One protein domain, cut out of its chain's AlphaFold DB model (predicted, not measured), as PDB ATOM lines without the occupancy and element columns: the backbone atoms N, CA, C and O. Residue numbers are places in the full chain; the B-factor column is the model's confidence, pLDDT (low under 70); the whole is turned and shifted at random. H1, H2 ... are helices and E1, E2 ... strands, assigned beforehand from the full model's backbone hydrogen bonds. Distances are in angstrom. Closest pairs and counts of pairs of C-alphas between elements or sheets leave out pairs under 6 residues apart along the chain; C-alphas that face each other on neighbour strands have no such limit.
ATOM      1  N   ALA A   3     -23.632 -45.127 -48.002       93.38
ATOM      2  CA  ALA A   3     -23.831 -44.410 -46.736       93.38
ATOM      3  C   ALA A   3     -25.248 -44.586 -46.146       93.38
ATOM      4  O   ALA A   3     -25.415 -44.661 -44.928       93.38
ATOM      5  N   ARG A   4     -26.267 -44.728 -47.003       93.44
ATOM      6  CA  ARG A   4     -27.660 -44.909 -46.578       93.44
ATOM      7  C   ARG A   4     -27.897 -46.256 -45.897       93.44
ATOM      8  O   ARG A   4     -28.734 -46.308 -45.006       93.44
ATOM      9  N   GLU A   5     -27.157 -47.303 -46.266       94.19
ATOM     10  CA  GLU A   5     -27.243 -48.620 -45.608       94.19
ATOM     11  C   GLU A   5     -26.804 -48.538 -44.136       94.19
ATOM     12  O   GLU A   5     -27.329 -49.240 -43.278       94.19
ATOM     13  N   LEU A   6     -25.915 -47.594 -43.811       93.25
ATOM     14  CA  LEU A   6     -25.521 -47.269 -42.435       93.25
ATOM     15  C   LEU A   6     -26.435 -46.226 -41.771       93.25
ATOM     16  O   LEU A   6     -26.176 -45.806 -40.641       93.25
ATOM     17  N   GLY A   7     -27.492 -45.793 -42.461       93.75
ATOM     18  CA  GLY A   7     -28.415 -44.770 -41.984       93.75
ATOM     19  C   GLY A   7     -27.882 -43.339 -42.089       93.75
ATOM     20  O   GLY A   7     -28.363 -42.451 -41.390       93.75
ATOM     21  N   ILE A   8     -26.889 -43.093 -42.941       95.31
ATOM     22  CA  ILE A   8     -26.240 -41.790 -43.094       95.31
ATOM     23  C   ILE A   8     -26.704 -41.145 -44.404       95.31
ATOM     24  O   ILE A   8     -26.646 -41.749 -45.478       95.31
ATOM     25  N   GLU A   9     -27.141 -39.893 -44.326       95.00
ATOM     26  CA  GLU A   9     -27.386 -39.044 -45.490       95.00
ATOM     27  C   GLU A   9     -26.239 -38.046 -45.636       95.00
ATOM     28  O   GLU A   9     -25.865 -37.375 -44.670       95.00
ATOM     29  N   ILE A  10     -25.699 -37.942 -46.851       95.75
ATOM     30  CA  ILE A  10     -24.583 -37.054 -47.178       95.75
ATOM     31  C   ILE A  10     -24.963 -36.041 -48.249       95.75
ATOM     32  O   ILE A  10     -25.821 -36.306 -49.092       95.75
ATOM     33  N   VAL A  11     -24.288 -34.898 -48.215       96.31
ATOM     34  CA  VAL A  11     -24.368 -33.846 -49.229       96.31
ATOM     35  C   VAL A  11     -22.959 -33.559 -49.727       96.31
ATOM     36  O   VAL A  11     -22.036 -33.443 -48.921       96.31
ATOM     37  N   PHE A  12     -22.805 -33.478 -51.046       95.94
ATOM     38  CA  PHE A  12     -21.549 -33.117 -51.696       95.94
ATOM     39  C   PHE A  12     -21.512 -31.610 -51.940       95.94
ATOM     40  O   PHE A  12     -22.465 -31.046 -52.481       95.94
ATOM     41  N   GLU A  13     -20.411 -30.973 -51.556       95.94
ATOM     42  CA  GLU A  13     -20.138 -29.564 -51.834       95.94
ATOM     43  C   GLU A  13     -18.723 -29.404 -52.398       95.94
ATOM     44  O   GLU A  13     -17.805 -30.134 -52.024       95.94
ATOM     45  N   GLY A  14     -18.537 -28.423 -53.284       94.56
ATOM     46  CA  GLY A  14     -17.275 -28.196 -53.992       94.56
ATOM     47  C   GLY A  14     -17.263 -28.796 -55.399       94.56
ATOM     48  O   GLY A  14     -18.305 -29.168 -55.934       94.56
ATOM     49  N   GLN A  15     -16.086 -28.800 -56.029       92.12
ATOM     50  CA  GLN A  15     -15.859 -29.342 -57.373       92.12
ATOM     51  C   GLN A  15     -14.419 -29.851 -57.507       92.12
ATOM     52  O   GLN A  15     -13.484 -29.240 -56.974       92.12
ATOM     53  N   GLY A  16     -14.239 -30.934 -58.267       90.88
ATOM     54  CA  GLY A  16     -12.929 -31.532 -58.529       90.88
ATOM     55  C   GLY A  16     -12.226 -31.936 -57.233       90.88
ATOM     56  O   GLY A  16     -12.834 -32.535 -56.356       90.88
ATOM     57  N   ILE A  17     -10.959 -31.549 -57.078       92.94
ATOM     58  CA  ILE A  17     -10.162 -31.838 -55.874       92.94
ATOM     59  C   ILE A  17     -10.755 -31.256 -54.577       92.94
ATOM     60  O   ILE A  17     -10.521 -31.768 -53.489       92.94
ATOM     61  N   ASN A  18     -11.531 -30.173 -54.677       94.50
ATOM     62  CA  ASN A  18     -12.115 -29.514 -53.511       94.50
ATOM     63  C   ASN A  18     -13.497 -30.080 -53.152       94.50
ATOM     64  O   ASN A  18     -14.153 -29.534 -52.267       94.50
ATOM     65  N   GLU A  19     -13.970 -31.112 -53.859       96.12
ATOM     66  CA  GLU A  19     -15.236 -31.766 -53.548       96.12
ATOM     67  C   GLU A  19     -15.126 -32.579 -52.252       96.12
ATOM     68  O   GLU A  19     -14.197 -33.368 -52.054       96.12
ATOM     69  N   LYS A  20     -16.088 -32.370 -51.350       97.06
ATOM     70  CA  LYS A  20     -16.190 -33.063 -50.062       97.06
ATOM     71  C   LYS A  20     -17.626 -33.487 -49.800       97.06
ATOM     72  O   LYS A  20     -18.557 -32.769 -50.166       97.06
ATOM     73  N   ALA A  21     -17.807 -34.622 -49.122       96.06
ATOM     74  CA  ALA A  21     -19.119 -35.054 -48.648       96.06
ATOM     75  C   ALA A  21     -19.258 -34.886 -47.135       96.06
ATOM     76  O   ALA A  21     -18.486 -35.456 -46.355       96.06
ATOM     77  N   PHE A  22     -20.293 -34.151 -46.737       96.62
ATOM     78  CA  PHE A  22     -20.636 -33.857 -45.350       96.62
ATOM     79  C   PHE A  22     -21.845 -34.678 -44.914       96.62
ATOM     80  O   PHE A  22     -22.782 -34.881 -45.689       96.62
ATOM     81  N   VAL A  23     -21.864 -35.102 -43.653       96.38
ATOM     82  CA  VAL A  23     -23.034 -35.751 -43.055       96.38
ATOM     83  C   VAL A  23     -24.138 -34.719 -42.838       96.38
ATOM     84  O   VAL A  23     -24.012 -33.833 -41.999       96.38
ATOM     85  N   SER A  24     -25.249 -34.858 -43.556       95.25
ATOM     86  CA  SER A  24     -26.432 -34.002 -43.408       95.25
ATOM     87  C   SER A  24     -27.376 -34.525 -42.326       95.25
ATOM     88  O   SER A  24     -27.910 -33.763 -41.518       95.25
ATOM     89  N   LYS A  25     -27.557 -35.847 -42.259       94.88
ATOM     90  CA  LYS A  25     -28.464 -36.478 -41.301       94.88
ATOM     91  C   LYS A  25     -28.001 -37.885 -40.953       94.88
ATOM     92  O   LYS A  25     -27.496 -38.611 -41.804       94.88
ATOM     93  N   ILE A  26     -28.222 -38.272 -39.701       94.44
ATOM     94  CA  ILE A  26     -27.965 -39.623 -39.200       94.44
ATOM     95  C   ILE A  26     -29.292 -40.194 -38.707       94.44
ATOM     96  O   ILE A  26     -29.972 -39.595 -37.874       94.44
ATOM     97  N   THR A  27     -29.664 -41.350 -39.240       89.88
ATOM     98  CA  THR A  27     -30.859 -42.110 -38.886       89.88
ATOM     99  C   THR A  27     -30.415 -43.492 -38.416       89.88
ATOM    100  O   THR A  27     -29.910 -44.279 -39.202       89.88
ATOM    101  N   GLY A  28     -30.605 -43.814 -37.139       86.25
ATOM    102  CA  GLY A  28     -30.182 -45.098 -36.564       86.25
ATOM    103  C   GLY A  28     -28.908 -44.999 -35.721       86.25
ATOM    104  O   GLY A  28     -28.502 -43.911 -35.323       86.25
ATOM    105  N   GLY A  29     -28.315 -46.152 -35.393       86.62
ATOM    106  CA  GLY A  29     -27.219 -46.266 -34.414       86.62
ATOM    107  C   GLY A  29     -25.987 -47.028 -34.905       86.62
ATOM    108  O   GLY A  29     -25.173 -47.451 -34.089       86.62
ATOM    109  N   LEU A  30     -25.858 -47.250 -36.217       87.25
ATOM    110  CA  LEU A  30     -24.759 -48.038 -36.794       87.25
ATOM    111  C   LEU A  30     -23.435 -47.261 -36.862       87.25
ATOM    112  O   LEU A  30     -22.374 -47.877 -36.883       87.25
ATOM    113  N   ALA A  31     -23.493 -45.927 -36.822       87.12
ATOM    114  CA  ALA A  31     -22.334 -45.042 -36.863       87.12
ATOM    115  C   ALA A  31     -22.251 -44.137 -35.613       87.12
ATOM    116  O   ALA A  31     -22.446 -42.927 -35.706       87.12
ATOM    117  N   PRO A  32     -21.955 -44.696 -34.422       85.94
ATOM    118  CA  PRO A  32     -22.014 -43.958 -33.156       85.94
ATOM    119  C   PRO A  32     -20.949 -42.862 -33.010       85.94
ATOM    120  O   PRO A  32     -21.061 -42.021 -32.125       85.94
ATOM    121  N   SER A  33     -19.898 -42.886 -33.835       88.12
ATOM    122  CA  SER A  33     -18.794 -41.916 -33.774       88.12
ATOM    123  C   SER A  33     -18.977 -40.715 -34.708       88.12
ATOM    124  O   SER A  33     -18.186 -39.781 -34.629       88.12
ATOM    125  N   LEU A  34     -19.983 -40.739 -35.588       92.88
ATOM    126  CA  LEU A  34     -20.233 -39.667 -36.552       92.88
ATOM    127  C   LEU A  34     -21.209 -38.631 -35.998       92.88
ATOM    128  O   LEU A  34     -22.135 -38.953 -35.252       92.88
ATOM    129  N   ARG A  35     -21.029 -37.382 -36.420       94.38
ATOM    130  CA  ARG A  35     -21.920 -36.259 -36.128       94.38
ATOM    131  C   ARG A  35     -22.334 -35.572 -37.423       94.38
ATOM    132  O   ARG A  35     -21.636 -35.618 -38.433       94.38
ATOM    133  N   VAL A  36     -23.486 -34.907 -37.381       94.50
ATOM    134  CA  VAL A  36     -23.934 -34.040 -38.477       94.50
ATOM    135  C   VAL A  36     -22.911 -32.918 -38.671       94.50
ATOM    136  O   VAL A  36     -22.502 -32.281 -37.702       94.50
ATOM    137  N   GLY A  37     -22.502 -32.701 -39.919       94.25
ATOM    138  CA  GLY A  37     -21.458 -31.760 -40.320       94.25
ATOM    139  C   GLY A  37     -20.055 -32.361 -40.439       94.25
ATOM    140  O   GLY A  37     -19.176 -31.691 -40.977       94.25
ATOM    141  N   ASP A  38     -19.824 -33.602 -39.992       96.31
ATOM    142  CA  ASP A  38     -18.530 -34.259 -40.200       96.31
ATOM    143  C   ASP A  38     -18.312 -34.538 -41.703       96.31
ATOM    144  O   ASP A  38     -19.237 -34.933 -42.421       96.31
ATOM    145  N   VAL A  39     -17.078 -34.341 -42.173       96.19
ATOM    146  CA  VAL A  39     -16.647 -34.720 -43.527       96.19
ATOM    147  C   VAL A  39     -16.268 -36.195 -43.520       96.19
ATOM    148  O   VAL A  39     -15.441 -36.606 -42.707       96.19
ATOM    149  N   ILE A  40     -16.856 -36.986 -44.421       94.81
ATOM    150  CA  ILE A  40     -16.597 -38.435 -44.499       94.81
ATOM    151  C   ILE A  40     -16.128 -38.919 -45.877       94.81
ATOM    152  O   ILE A  40     -15.766 -40.084 -46.014       94.81
ATOM    153  N   VAL A  41     -16.120 -38.045 -46.886       95.75
ATOM    154  CA  VAL A  41     -15.516 -38.305 -48.203       95.75
ATOM    155  C   VAL A  41     -14.754 -37.059 -48.638       95.75
ATOM    156  O   VAL A  41     -15.288 -35.954 -48.546       95.75
ATOM    157  N   GLU A  42     -13.534 -37.249 -49.133       96.19
ATOM    158  CA  GLU A  42     -12.681 -36.210 -49.715       96.19
ATOM    159  C   GLU A  42     -11.975 -36.769 -50.958       96.19
ATOM    160  O   GLU A  42     -11.776 -37.982 -51.071       96.19
ATOM    161  N   VAL A  43     -11.599 -35.890 -51.886       95.94
ATOM    162  CA  VAL A  43     -10.829 -36.258 -53.078       95.94
ATOM    163  C   VAL A  43      -9.335 -36.160 -52.786       95.94
ATOM    164  O   VAL A  43      -8.853 -35.155 -52.267       95.94
ATOM    165  N   ASP A  44      -8.592 -37.195 -53.169       95.06
ATOM    166  CA  ASP A  44      -7.136 -37.235 -53.066       95.06
ATOM    167  C   ASP A  44      -6.523 -37.480 -54.450       95.06
ATOM    168  O   ASP A  44      -6.747 -38.521 -55.074       95.06
ATOM    169  N   GLU A  45      -5.736 -36.511 -54.929       94.00
ATOM    170  CA  GLU A  45      -5.109 -36.532 -56.257       94.00
ATOM    171  C   GLU A  45      -4.194 -37.738 -56.474       94.00
ATOM    172  O   GLU A  45      -3.949 -38.125 -57.616       94.00
ATOM    173  N   ARG A  46      -3.694 -38.362 -55.401       94.25
ATOM    174  CA  ARG A  46      -2.840 -39.555 -55.498       94.25
ATOM    175  C   ARG A  46      -3.544 -40.726 -56.182       94.25
ATOM    176  O   ARG A  46      -2.863 -41.581 -56.742       94.25
ATOM    177  N   TYR A  47      -4.878 -40.763 -56.155       92.88
ATOM    178  CA  TYR A  47      -5.674 -41.792 -56.827       92.88
ATOM    179  C   TYR A  47      -6.049 -41.434 -58.273       92.88
ATOM    180  O   TYR A  47      -6.677 -42.247 -58.953       92.88
ATOM    181  N   ILE A  73     -28.721 -60.148 -59.097       97.44
ATOM    182  CA  ILE A  73     -28.423 -59.190 -58.029       97.44
ATOM    183  C   ILE A  73     -28.429 -57.779 -58.616       97.44
ATOM    184  O   ILE A  73     -27.684 -57.463 -59.546       97.44
ATOM    185  N   SER A  74     -29.272 -56.913 -58.058       97.12
ATOM    186  CA  SER A  74     -29.279 -55.481 -58.361       97.12
ATOM    187  C   SER A  74     -28.097 -54.759 -57.710       97.12
ATOM    188  O   SER A  74     -27.548 -55.202 -56.703       97.12
ATOM    189  N   LEU A  75     -27.757 -53.576 -58.226       96.00
ATOM    190  CA  LEU A  75     -26.726 -52.719 -57.631       96.00
ATOM    191  C   LEU A  75     -27.002 -52.421 -56.147       96.00
ATOM    192  O   LEU A  75     -26.083 -52.383 -55.338       96.00
ATOM    193  N   GLN A  76     -28.266 -52.207 -55.780       96.62
ATOM    194  CA  GLN A  76     -28.663 -51.915 -54.404       96.62
ATOM    195  C   GLN A  76     -28.429 -53.115 -53.483       96.62
ATOM    196  O   GLN A  76     -27.910 -52.928 -52.388       96.62
ATOM    197  N   GLN A  77     -28.761 -54.330 -53.936       97.25
ATOM    198  CA  GLN A  77     -28.501 -55.555 -53.175       97.25
ATOM    199  C   GLN A  77     -27.002 -55.791 -52.994       97.25
ATOM    200  O   GLN A  77     -26.576 -56.055 -51.876       97.25
ATOM    201  N   LEU A  78     -26.213 -55.614 -54.058       97.44
ATOM    202  CA  LEU A  78     -24.757 -55.738 -53.991       97.44
ATOM    203  C   LEU A  78     -24.157 -54.763 -52.968       97.44
ATOM    204  O   LEU A  78     -23.369 -55.162 -52.119       97.44
ATOM    205  N   ILE A  79     -24.562 -53.488 -53.013       97.12
ATOM    206  CA  ILE A  79     -24.099 -52.479 -52.051       97.12
ATOM    207  C   ILE A  79     -24.474 -52.878 -50.618       97.12
ATOM    208  O   ILE A  79     -23.632 -52.778 -49.732       97.12
ATOM    209  N   ALA A  80     -25.712 -53.321 -50.381       96.44
ATOM    210  CA  ALA A  80     -26.159 -53.721 -49.049       96.44
ATOM    211  C   ALA A  80     -25.364 -54.921 -48.506       96.44
ATOM    212  O   ALA A  80     -24.937 -54.897 -47.354       96.44
ATOM    213  N   GLU A  81     -25.116 -55.932 -49.343       97.25
ATOM    214  CA  GLU A  81     -24.317 -57.109 -48.984       97.25
ATOM    215  C   GLU A  81     -22.880 -56.724 -48.606       97.25
ATOM    216  O   GLU A  81     -22.385 -57.135 -47.555       97.25
ATOM    217  N   MET A  82     -22.235 -55.877 -49.415       97.19
ATOM    218  CA  MET A  82     -20.873 -55.402 -49.153       97.19
ATOM    219  C   MET A  82     -20.784 -54.579 -47.860       97.19
ATOM    220  O   MET A  82     -19.902 -54.815 -47.036       97.19
ATOM    221  N   VAL A  83     -21.712 -53.637 -47.651       96.38
ATOM    222  CA  VAL A  83     -21.713 -52.779 -46.454       96.38
ATOM    223  C   VAL A  83     -21.945 -53.592 -45.182       96.38
ATOM    224  O   VAL A  83     -21.276 -53.354 -44.176       96.38
ATOM    225  N   GLU A  84     -22.875 -54.549 -45.206       95.88
ATOM    226  CA  GLU A  84     -23.134 -55.408 -44.047       95.88
ATOM    227  C   GLU A  84     -21.900 -56.248 -43.696       95.88
ATOM    228  O   GLU A  84     -21.528 -56.332 -42.523       95.88
ATOM    229  N   HIS A  85     -21.230 -56.819 -44.700       96.56
ATOM    230  CA  HIS A  85     -20.004 -57.586 -44.494       96.56
ATOM    231  C   HIS A  85     -18.906 -56.744 -43.819       96.56
ATOM    232  O   HIS A  85     -18.368 -57.134 -42.776       96.56
ATOM    233  N   ASP A  86     -18.617 -55.554 -44.352       95.00
ATOM    234  CA  ASP A  86     -17.584 -54.669 -43.798       95.00
ATOM    235  C   ASP A  86     -17.944 -54.158 -42.398       95.00
ATOM    236  O   ASP A  86     -17.079 -54.039 -41.519       95.00
ATOM    237  N   LEU A  87     -19.230 -53.907 -42.138       93.62
ATOM    238  CA  LEU A  87     -19.714 -53.516 -40.819       93.62
ATOM    239  C   LEU A  87     -19.498 -54.628 -39.785       93.62
ATOM    240  O   LEU A  87     -19.067 -54.351 -38.660       93.62
ATOM    241  N   GLN A  88     -19.779 -55.884 -40.142       94.19
ATOM    242  CA  GLN A  88     -19.546 -57.030 -39.264       94.19
ATOM    243  C   GLN A  88     -18.057 -57.208 -38.952       94.19
ATOM    244  O   GLN A  88     -17.697 -57.311 -37.772       94.19
ATOM    245  N   ALA A  89     -17.193 -57.160 -39.969       91.94
ATOM    246  CA  ALA A  89     -15.743 -57.238 -39.792       91.94
ATOM    247  C   ALA A  89     -15.226 -56.108 -38.878       91.94
ATOM    248  O   ALA A  89     -14.496 -56.339 -37.909       91.94
ATOM    249  N   THR A  90     -15.698 -54.880 -39.098       91.06
ATOM    250  CA  THR A  90     -15.300 -53.711 -38.300       91.06
ATOM    251  C   THR A  90     -15.774 -53.802 -36.847       91.06
ATOM    252  O   THR A  90     -15.050 -53.410 -35.928       91.06
ATOM    253  N   ARG A  91     -16.965 -54.359 -36.586       91.19
ATOM    254  CA  ARG A  91     -17.462 -54.589 -35.215       91.19
ATOM    255  C   ARG A  91     -16.580 -55.557 -34.437       91.19
ATOM    256  O   ARG A  91     -16.305 -55.301 -33.265       91.19
ATOM    257  N   GLN A  92     -16.116 -56.630 -35.076       91.44
ATOM    258  CA  GLN A  92     -15.184 -57.576 -34.456       91.44
ATOM    259  C   GLN A  92     -13.877 -56.876 -34.069       91.44
ATOM    260  O   GLN A  92     -13.420 -57.000 -32.932       91.44
ATOM    261  N   HIS A  93     -13.319 -56.060 -34.968       90.31
ATOM    262  CA  HIS A  93     -12.119 -55.271 -34.682       90.31
ATOM    263  C   HIS A  93     -12.330 -54.262 -33.544       90.31
ATOM    264  O   HIS A  93     -11.493 -54.155 -32.646       90.31
ATOM    265  N   SER A  94     -13.460 -53.553 -33.544       89.50
ATOM    266  CA  SER A  94     -13.817 -52.597 -32.490       89.50
ATOM    267  C   SER A  94     -13.929 -53.273 -31.117       89.50
ATOM    268  O   SER A  94     -13.417 -52.751 -30.124       89.50
ATOM    269  N   LEU A  95     -14.514 -54.476 -31.065       91.81
ATOM    270  CA  LEU A  95     -14.619 -55.278 -29.847       91.81
ATOM    271  C   LEU A  95     -13.245 -55.708 -29.316       91.81
ATOM    272  O   LEU A  95     -12.973 -55.575 -28.125       91.81
ATOM    273  N   LEU A  96     -12.364 -56.208 -30.181       92.81
ATOM    274  CA  LEU A  96     -11.010 -56.602 -29.781       92.81
ATOM    275  C   LEU A  96     -10.222 -55.402 -29.242       92.81
ATOM    276  O   LEU A  96      -9.587 -55.493 -28.188       92.81
ATOM    277  N   LYS A  97     -10.334 -54.252 -29.913       89.44
ATOM    278  CA  LYS A  97      -9.694 -53.004 -29.491       89.44
ATOM    279  C   LYS A  97     -10.219 -52.514 -28.139       89.44
ATOM    280  O   LYS A  97      -9.422 -52.085 -27.309       89.44
ATOM    281  N   SER A  98     -11.529 -52.608 -27.882       90.62
ATOM    282  CA  SER A  98     -12.110 -52.206 -26.592       90.62
ATOM    283  C   SER A  98     -11.666 -53.093 -25.423       90.62
ATOM    284  O   SER A  98     -11.661 -52.635 -24.283       90.62
ATOM    285  N   HIS A  99     -11.217 -54.319 -25.705       94.00
ATOM    286  CA  HIS A  99     -10.663 -55.254 -24.721       94.00
ATOM    287  C   HIS A  99      -9.123 -55.247 -24.667       94.00
ATOM    288  O   HIS A  99      -8.528 -56.117 -24.035       94.00
ATOM    289  N   GLY A 100      -8.466 -54.271 -25.305       91.19
ATOM    290  CA  GLY A 100      -7.017 -54.065 -25.207       91.19
ATOM    291  C   GLY A 100      -6.164 -54.967 -26.102       91.19
ATOM    292  O   GLY A 100      -4.944 -54.990 -25.943       91.19
TER     293      GLY A 100
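What this domain is: This is residues 3 to 47 and 73 to 100 of the 108 residues of the protein "GDP-mannose 4,6-dehydratase" of Sodalis glossinidius (strain morsitans) (UniProt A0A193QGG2). A small antiparallel meander sheet, each strand the neighbour of the one before, stands with a gap to one long helix, H1, whose last residues, 92 to 98, stick out. The 73 printed residues hold, along the chain, E1, E2, E3 and H1, with sheet order E1, E2, E3. The class is mixed, helices and strands. The whole is loose, with a radius of gyration of the C-alphas of 14.5 A and spans of 40 by 36 by 29 A.

How they stand to each other: Edge strand E1, residues 8 to 13, and inner strand E2, residues 20 to 26, form a hairpin at 148 degrees; N 11 and O 22 are 2.9 A apart, within hydrogen-bond range. E2 and edge strand E3, residues 39 to 42, form a hairpin at 151 degrees; N 21 and O 41 are within hydrogen-bond range at 2.9 A. H1, residues 75 to 98, is not on the sheet, with 0 pairs of C-alphas within 10 A. In H1 every O i to N i+4 pair is within hydrogen-bond range.

Where its parts are: E1 begins at C-alpha 8 (-26.240, -41.790, -43.094) and measures 16.2 A, E2 17.3 A, E3 7.5 A. H1, 34.3 A, ends at C-alpha 98 (-12.110, -52.206, -26.592).

The domain as a whole: The C-alphas of Gln 15 and His 99 are farthest apart, 42.0 A. Residues 48 to 72 are not printed; C-alphas 47 and 73 are 28.7 A apart. E2 to E3 is a long link. No printed residue is under 70 in pLDDT.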